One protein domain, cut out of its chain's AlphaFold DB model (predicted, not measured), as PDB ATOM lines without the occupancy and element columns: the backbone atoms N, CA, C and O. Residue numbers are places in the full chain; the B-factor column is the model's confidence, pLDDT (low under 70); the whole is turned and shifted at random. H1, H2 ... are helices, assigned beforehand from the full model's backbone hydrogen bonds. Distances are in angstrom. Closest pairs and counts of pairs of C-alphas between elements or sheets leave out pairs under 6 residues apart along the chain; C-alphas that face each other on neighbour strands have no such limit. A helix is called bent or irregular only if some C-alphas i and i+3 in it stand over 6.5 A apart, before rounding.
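Overview. This is residues 624 to 684 of the 831 residues of an uncharacterized protein of Trypanosoma cruzi Dm28c (UniProt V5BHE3). Three helices form an up-and-down bundle, each running against the one before it: H1 and H3 lie side by side as a close pair, and the kinked H2 runs back along them with fewer contacts. The end of the H2 to H3 turn, residues 663 to 668, of which 667 and 668 belong to H3, sticks out. The printed part has 61 residues, with named helices H1, H2 and H3 in chain order and no named strand; the class is all helix. It is compact, with a radius of gyration of the C-alphas of 11.3 A, and elongated, spanning 35 by 19 by 17 A.

Along the chain. H1, residues 624 to 640, begins at C-alpha 624 (29.833, 55.662, -36.218) and is 24.9 A long. H2, residues 642 to 660, is 23.1 A long. H3, residues 667 to 684, is 25.1 A long and ends at C-alpha 684 (34.513, 41.236, -17.948). H1 has a kink of 29 degrees near residue 632, H2 one of 70 degrees near 649, and H3 one of 35 degrees near 675. The helices are irregular: C-alphas 625 and 628 are 7.3 A apart in H1, C-alphas 647 and 650 7.6 A in H2, and, only just, C-alphas 672 and 675 6.9 A in H3.

Arrangement. H1 and H2, a hairpin, touch at a shallow tilt of 28 degrees, opposite ways; their closest C-alphas, of Ile 638 and Ser 645, are 5.3 A apart. H1 and H3 touch at a shallow tilt of 6 degrees, the same way, with closest C-alphas of Gly 635 and Val 680 at 4.3 A. H2 and H3, also a hairpin, touch through residues 656 to 660 and 669 to 677 alone, at a shallow tilt of 24 degrees, opposite ways; the closest C-alphas, of Leu 660 and Arg 670, are 5.8 A apart. O i to N i+4 pairs within hydrogen-bond range number 10 of 13 in H1, 13 of 15 in H2 and 12 of 14 in H3.

Size, cuts and confidence. The two C-alphas farthest apart, of Leu 643 and Pro 665, are 34.9 A apart. The printed part has no cut; the link from H1 to H2 is tight and that from H2 to H3 short. The mean pLDDT of the printed part is 91.0, and no printed residue is under 70.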
ATOM      1  N   ARG A 624      31.030  56.332 -36.779       88.12
ATOM      2  CA  ARG A 624      29.833  55.662 -36.218       88.12
ATOM      3  C   ARG A 624      29.713  54.185 -36.608       88.12
ATOM      4  O   ARG A 624      29.318  53.375 -35.776       88.12
ATOM      5  N   SER A 625      30.082  53.827 -37.839       89.12
ATOM      6  CA  SER A 625      30.052  52.442 -38.337       89.12
ATOM      7  C   SER A 625      30.979  51.500 -37.557       89.12
ATOM      8  O   SER A 625      30.736  50.294 -37.525       89.12
ATOM      9  N   TRP A 626      32.017  52.032 -36.901       93.00
ATOM     10  CA  TRP A 626      32.992  51.238 -36.152       93.00
ATOM     11  C   TRP A 626      32.528  50.911 -34.741       93.00
ATOM     12  O   TRP A 626      33.005  49.937 -34.167       93.00
ATOM     13  N   ARG A 627      31.584  51.674 -34.178       92.50
ATOM     14  CA  ARG A 627      31.199  51.582 -32.760       92.50
ATOM     15  C   ARG A 627      30.864  50.156 -32.313       92.50
ATOM     16  O   ARG A 627      31.480  49.715 -31.347       92.50
ATOM     17  N   PRO A 628      30.022  49.363 -33.008       92.56
ATOM     18  CA  PRO A 628      29.741  47.990 -32.577       92.56
ATOM     19  C   PRO A 628      30.986  47.093 -32.570       92.56
ATOM     20  O   PRO A 628      31.124  46.228 -31.707       92.56
ATOM     21  N   ARG A 629      31.908  47.308 -33.517       93.50
ATOM     22  CA  ARG A 629      33.148  46.529 -33.659       93.50
ATOM     23  C   ARG A 629      34.210  46.958 -32.644       93.50
ATOM     24  O   ARG A 629      34.887  46.094 -32.102       93.50
ATOM     25  N   ILE A 630      34.294  48.250 -32.320       94.75
ATOM     26  CA  ILE A 630      35.101  48.783 -31.209       94.75
ATOM     27  C   ILE A 630      34.621  48.189 -29.879       94.75
ATOM     28  O   ILE A 630      35.426  47.721 -29.081       94.75
ATOM     29  N   ILE A 631      33.305  48.136 -29.660       95.00
ATOM     30  CA  ILE A 631      32.753  47.509 -28.456       95.00
ATOM     31  C   ILE A 631      33.116  46.020 -28.421       95.00
ATOM     32  O   ILE A 631      33.611  45.538 -27.408       95.00
ATOM     33  N   ALA A 632      32.950  45.292 -29.530       93.38
ATOM     34  CA  ALA A 632      33.357  43.888 -29.608       93.38
ATOM     35  C   ALA A 632      34.867  43.693 -29.353       93.38
ATOM     36  O   ALA A 632      35.260  42.720 -28.705       93.38
ATOM     37  N   PHE A 633      35.708  44.635 -29.797       95.00
ATOM     38  CA  PHE A 633      37.151  44.630 -29.556       95.00
ATOM     39  C   PHE A 633      37.500  44.682 -28.064       95.00
ATOM     40  O   PHE A 633      38.397  43.954 -27.653       95.00
ATOM     41  N   PHE A 634      36.765  45.428 -27.228       95.06
ATOM     42  CA  PHE A 634      36.998  45.407 -25.775       95.06
ATOM     43  C   PHE A 634      36.819  44.012 -25.170       95.06
ATOM     44  O   PHE A 634      37.573  43.627 -24.281       95.06
ATOM     45  N   GLY A 635      35.869  43.222 -25.675       93.25
ATOM     46  CA  GLY A 635      35.664  41.847 -25.216       93.25
ATOM     47  C   GLY A 635      36.868  40.960 -25.532       93.25
ATOM     48  O   GLY A 635      37.292  40.176 -24.685       93.25
ATOM     49  N   ALA A 636      37.448  41.130 -26.723       92.69
ATOM     50  CA  ALA A 636      38.672  40.443 -27.123       92.69
ATOM     51  C   ALA A 636      39.899  40.936 -26.332       92.69
ATOM     52  O   ALA A 636      40.726  40.123 -25.927       92.69
ATOM     53  N   LEU A 637      39.991  42.239 -26.052       93.38
ATOM     54  CA  LEU A 637      41.076  42.833 -25.268       93.38
ATOM     55  C   LEU A 637      41.065  42.358 -23.809       93.38
ATOM     56  O   LEU A 637      42.124  42.049 -23.274       93.38
ATOM     57  N   ILE A 638      39.888  42.231 -23.188       93.44
ATOM     58  CA  ILE A 638      39.737  41.689 -21.826       93.44
ATOM     59  C   ILE A 638      40.260  40.256 -21.741       93.44
ATOM     60  O   ILE A 638      40.935  39.903 -20.778       93.44
ATOM     61  N   GLU A 639      39.966  39.442 -22.751       92.19
ATOM     62  CA  GLU A 639      40.426  38.056 -22.836       92.19
ATOM     63  C   GLU A 639      41.935  37.966 -23.136       92.19
ATOM     64  O   GLU A 639      42.629  37.131 -22.559       92.19
ATOM     65  N   PHE A 640      42.465  38.844 -23.994       90.62
ATOM     66  CA  PHE A 640      43.875  38.853 -24.400       90.62
ATOM     67  C   PHE A 640      44.820  39.477 -23.356       90.62
ATOM     68  O   PHE A 640      45.903  38.947 -23.113       90.62
ATOM     69  N   ALA A 641      44.419  40.588 -22.732       90.25
ATOM     70  CA  ALA A 641      45.206  41.355 -21.766       90.25
ATOM     71  C   ALA A 641      44.350  41.805 -20.554       90.25
ATOM     72  O   ALA A 641      44.019  42.994 -20.421       90.25
ATOM     73  N   PRO A 642      44.018  40.887 -19.617       90.50
ATOM     74  CA  PRO A 642      43.168  41.192 -18.461       90.50
ATOM     75  C   PRO A 642      43.715  42.303 -17.551       90.50
ATOM     76  O   PRO A 642      42.952  43.135 -17.073       90.50
ATOM     77  N   LEU A 643      45.035  42.356 -17.332       88.69
ATOM     78  CA  LEU A 643      45.678  43.365 -16.473       88.69
ATOM     79  C   LEU A 643      45.489  44.792 -17.006       88.69
ATOM     80  O   LEU A 643      45.125  45.701 -16.266       88.69
ATOM     81  N   GLN A 644      45.706  45.003 -18.301       87.69
ATOM     82  CA  GLN A 644      45.515  46.321 -18.914       87.69
ATOM     83  C   GLN A 644      44.040  46.697 -18.976       87.69
ATOM     84  O   GLN A 644      43.672  47.845 -18.732       87.69
ATOM     85  N   SER A 645      43.186  45.709 -19.235       91.62
ATOM     86  CA  SER A 645      41.738  45.885 -19.212       91.62
ATOM     87  C   SER A 645      41.220  46.250 -17.819       91.62
ATOM     88  O   SER A 645      40.301  47.050 -17.709       91.62
ATOM     89  N   TYR A 646      41.834  45.731 -16.752       91.00
ATOM     90  CA  TYR A 646      41.547  46.137 -15.375       91.00
ATOM     91  C   TYR A 646      41.865  47.625 -15.150       91.00
ATOM     92  O   TYR A 646      41.036  48.355 -14.610       91.00
ATOM     93  N   HIS A 647      43.023  48.104 -15.620       88.31
ATOM     94  CA  HIS A 647      43.405  49.514 -15.484       88.31
ATOM     95  C   HIS A 647      42.537  50.468 -16.313       88.31
ATOM     96  O   HIS A 647      42.215  51.557 -15.840       88.31
ATOM     97  N   SER A 648      42.153  50.058 -17.520       89.56
ATOM     98  CA  SER A 648      41.354  50.851 -18.461       89.56
ATOM     99  C   SER A 648      39.843  50.641 -18.335       89.56
ATOM    100  O   SER A 648      39.067  51.268 -19.059       89.56
ATOM    101  N   LEU A 649      39.399  49.806 -17.390       90.50
ATOM    102  CA  LEU A 649      37.988  49.495 -17.178       90.50
ATOM    103  C   LEU A 649      37.092  50.740 -17.045       90.50
ATOM    104  O   LEU A 649      36.009  50.727 -17.631       90.50
ATOM    105  N   PRO A 650      37.494  51.830 -16.354       89.88
ATOM    106  CA  PRO A 650      36.689  53.051 -16.299       89.88
ATOM    107  C   PRO A 650      36.372  53.627 -17.683       89.88
ATOM    108  O   PRO A 650      35.212  53.937 -17.957       89.88
ATOM    109  N   ALA A 651      37.377  53.703 -18.559       91.12
ATOM    110  CA  ALA A 651      37.217  54.183 -19.925       91.12
ATOM    111  C   ALA A 651      36.353  53.215 -20.744       91.12
ATOM    112  O   ALA A 651      35.411  53.643 -21.405       91.12
ATOM    113  N   ILE A 652      36.594  51.901 -20.636       93.19
ATOM    114  CA  ILE A 652      35.773  50.870 -21.299       93.19
ATOM    115  C   ILE A 652      34.297  51.027 -20.905       93.19
ATOM    116  O   ILE A 652      33.423  51.036 -21.772       93.19
ATOM    117  N   MET A 653      34.009  51.204 -19.612       92.06
ATOM    118  CA  MET A 653      32.645  51.388 -19.113       92.06
ATOM    119  C   MET A 653      31.972  52.639 -19.687       92.06
ATOM    120  O   MET A 653      30.787  52.573 -20.007       92.06
ATOM    121  N   GLU A 654      32.695  53.744 -19.882       91.75
ATOM    122  CA  GLU A 654      32.158  54.947 -20.535       91.75
ATOM    123  C   GLU A 654      31.628  54.631 -21.944       91.75
ATOM    124  O   GLU A 654      30.495  54.993 -22.278       91.75
ATOM    125  N   PHE A 655      32.385  53.870 -22.745       93.06
ATOM    126  CA  PHE A 655      31.944  53.437 -24.075       93.06
ATOM    127  C   PHE A 655      30.717  52.525 -24.021       93.06
ATOM    128  O   PHE A 655      29.798  52.692 -24.827       93.06
ATOM    129  N   LEU A 656      30.679  51.566 -23.087       93.38
ATOM    130  CA  LEU A 656      29.547  50.642 -22.945       93.38
ATOM    131  C   LEU A 656      28.260  51.385 -22.571       93.38
ATOM    132  O   LEU A 656      27.208  51.118 -23.153       93.38
ATOM    133  N   LEU A 657      28.338  52.328 -21.628       91.62
ATOM    134  CA  LEU A 657      27.180  53.109 -21.192       91.62
ATOM    135  C   LEU A 657      26.704  54.055 -22.289       91.62
ATOM    136  O   LEU A 657      25.511  54.089 -22.580       91.62
ATOM    137  N   ARG A 658      27.624  54.733 -22.981       90.62
ATOM    138  CA  ARG A 658      27.287  55.581 -24.130       90.62
ATOM    139  C   ARG A 658      26.639  54.790 -25.269       90.62
ATOM    140  O   ARG A 658      25.701  55.275 -25.895       90.62
ATOM    141  N   ALA A 659      27.092  53.561 -25.517       90.38
ATOM    142  CA  ALA A 659      26.511  52.683 -26.533       90.38
ATOM    143  C   ALA A 659      25.085  52.213 -26.185       90.38
ATOM    144  O   ALA A 659      24.288  51.934 -27.085       90.38
ATOM    145  N   LEU A 660      24.759  52.110 -24.892       89.25
ATOM    146  CA  LEU A 660      23.454  51.660 -24.400       89.25
ATOM    147  C   LEU A 660      22.486  52.794 -24.039       89.25
ATOM    148  O   LEU A 660      21.330  52.481 -23.726       89.25
ATOM    149  N   ASP A 661      22.929  54.053 -24.105       88.56
ATOM    150  CA  ASP A 661      22.182  55.235 -23.668       88.56
ATOM    151  C   ASP A 661      20.734  55.208 -24.203       88.56
ATOM    152  O   ASP A 661      20.512  55.224 -25.423       88.56
ATOM    153  N   PRO A 662      19.720  55.129 -23.316       84.56
ATOM    154  CA  PRO A 662      18.319  55.080 -23.721       84.56
ATOM    155  C   PRO A 662      17.847  56.365 -24.409       84.56
ATOM    156  O   PRO A 662      16.844  56.319 -25.125       84.56
ATOM    157  N   HIS A 663      18.555  57.482 -24.224       85.62
ATOM    158  CA  HIS A 663      18.265  58.771 -24.843       85.62
ATOM    159  C   HIS A 663      18.957  58.963 -26.197       85.62
ATOM    160  O   HIS A 663      18.730  59.983 -26.850       85.62
ATOM    161  N   ASN A 664      19.751  57.990 -26.664       82.69
ATOM    162  CA  ASN A 664      20.366  58.063 -27.984       82.69
ATOM    163  C   ASN A 664      19.272  58.122 -29.078       82.69
ATOM    164  O   ASN A 664      18.477  57.179 -29.199       82.69
ATOM    165  N   PRO A 665      19.220  59.188 -29.904       80.19
ATOM    166  CA  PRO A 665      18.207  59.327 -30.950       80.19
ATOM    167  C   PRO A 665      18.320  58.239 -32.031       80.19
ATOM    168  O   PRO A 665      17.338  57.931 -32.708       80.19
ATOM    169  N   ASN A 666      19.495  57.618 -32.182       84.94
ATOM    170  CA  ASN A 666      19.752  56.562 -33.151       84.94
ATOM    171  C   ASN A 666      19.486  55.168 -32.556       84.94
ATOM    172  O   ASN A 666      20.376  54.490 -32.035       84.94
ATOM    173  N   LYS A 667      18.231  54.716 -32.657       85.12
ATOM    174  CA  LYS A 667      17.802  53.414 -32.118       85.12
ATOM    175  C   LYS A 667      18.505  52.222 -32.776       85.12
ATOM    176  O   LYS A 667      18.710  51.210 -32.104       85.12
ATOM    177  N   ASP A 668      18.864  52.317 -34.053       85.81
ATOM    178  CA  ASP A 668      19.483  51.208 -34.788       85.81
ATOM    179  C   ASP A 668      20.942  50.997 -34.377       85.81
ATOM    180  O   ASP A 668      21.390  49.864 -34.205       85.81
ATOM    181  N   GLU A 669      21.654  52.084 -34.086       84.50
ATOM    182  CA  GLU A 669      22.993  52.030 -33.506       84.50
ATOM    183  C   GLU A 669      22.988  51.352 -32.131       84.50
ATOM    184  O   GLU A 669      23.751  50.408 -31.901       84.50
ATOM    185  N   ARG A 670      22.064  51.749 -31.247       87.38
ATOM    186  CA  ARG A 670      21.888  51.118 -29.929       87.38
ATOM    187  C   ARG A 670      21.593  49.619 -30.055       87.38
ATOM    188  O   ARG A 670      22.193  48.812 -29.346       87.38
ATOM    189  N   LYS A 671      20.716  49.223 -30.987       89.38
ATOM    190  CA  LYS A 671      20.431  47.804 -31.272       89.38
ATOM    191  C   LYS A 671      21.679  47.054 -31.741       89.38
ATOM    192  O   LYS A 671      21.926  45.948 -31.266       89.38
ATOM    193  N   SER A 672      22.475  47.652 -32.628       91.25
ATOM    194  CA  SER A 672      23.697  47.031 -33.154       91.25
ATOM    195  C   SER A 672      24.784  46.824 -32.089       91.25
ATOM    196  O   SER A 672      25.548  45.866 -32.175       91.25
ATOM    197  N   CYS A 673      24.818  47.669 -31.052       92.00
ATOM    198  CA  CYS A 673      25.774  47.563 -29.949       92.00
ATOM    199  C   CYS A 673      25.328  46.604 -28.833       92.00
ATOM    200  O   CYS A 673      26.170  46.156 -28.061       92.00
ATOM    201  N   LEU A 674      24.042  46.245 -28.746       91.19
ATOM    202  CA  LEU A 674      23.501  45.449 -27.636       91.19
ATOM    203  C   LEU A 674      24.204  44.091 -27.473       91.19
ATOM    204  O   LEU A 674      24.588  43.716 -26.363       91.19
ATOM    205  N   LEU A 675      24.386  43.360 -28.578       93.50
ATOM    206  CA  LEU A 675      25.062  42.061 -28.565       93.50
ATOM    207  C   LEU A 675      26.556  42.202 -28.204       93.50
ATOM    208  O   LEU A 675      26.970  41.531 -27.256       93.50
ATOM    209  N   PRO A 676      27.347  43.087 -28.854       94.75
ATOM    210  CA  PRO A 676      28.713  43.384 -28.428       94.75
ATOM    211  C   PRO A 676      28.832  43.752 -26.946       94.75
ATOM    212  O   PRO A 676      29.633  43.145 -26.243       94.75
ATOM    213  N   VAL A 677      28.007  44.670 -26.426       95.06
ATOM    214  CA  VAL A 677      28.063  45.068 -25.006       95.06
ATOM    215  C   VAL A 677      27.784  43.876 -24.091       95.06
ATOM    216  O   VAL A 677      28.498  43.670 -23.113       95.06
ATOM    217  N   THR A 678      26.792  43.049 -24.425       93.69
ATOM    218  CA  THR A 678      26.475  41.838 -23.650       93.69
ATOM    219  C   THR A 678      27.663  40.872 -23.609       93.69
ATOM    220  O   THR A 678      27.964  40.299 -22.560       93.69
ATOM    221  N   GLN A 679      28.372  40.710 -24.731       94.25
ATOM    222  CA  GLN A 679      29.582  39.890 -24.798       94.25
ATOM    223  C   GLN A 679      30.718  40.485 -23.959       94.25
ATOM    224  O   GLN A 679      31.344  39.743 -23.207       94.25
ATOM    225  N   VAL A 680      30.947  41.802 -24.021       96.19
ATOM    226  CA  VAL A 680      31.962  42.484 -23.197       96.19
ATOM    227  C   VAL A 680      31.671  42.305 -21.712       96.19
ATOM    228  O   VAL A 680      32.568  41.924 -20.972       96.19
ATOM    229  N   VAL A 681      30.425  42.513 -21.274       95.00
ATOM    230  CA  VAL A 681      30.031  42.333 -19.866       95.00
ATOM    231  C   VAL A 681      30.284  40.899 -19.412       95.00
ATOM    232  O   VAL A 681      30.848  40.688 -18.343       95.00
ATOM    233  N   ARG A 682      29.929  39.906 -20.236       94.50
ATOM    234  CA  ARG A 682      30.208  38.498 -19.932       94.50
ATOM    235  C   ARG A 682      31.710  38.241 -19.781       94.50
ATOM    236  O   ARG A 682      32.123  37.662 -18.786       94.50
ATOM    237  N   ARG A 683      32.526  38.715 -20.729       95.38
ATOM    238  CA  ARG A 683      33.990  38.583 -20.668       95.38
ATOM    239  C   ARG A 683      34.587  39.303 -19.461       95.38
ATOM    240  O   ARG A 683      35.464  38.748 -18.813       95.38
ATOM    241  N   ALA A 684      34.089  40.491 -19.126       94.81
ATOM    242  CA  ALA A 684      34.513  41.236 -17.948       94.81
ATOM    243  C   ALA A 684      34.244  40.446 -16.660       94.81
ATOM    244  O   ALA A 684      35.142  40.330 -15.843       94.81
TER     245      ALA A 684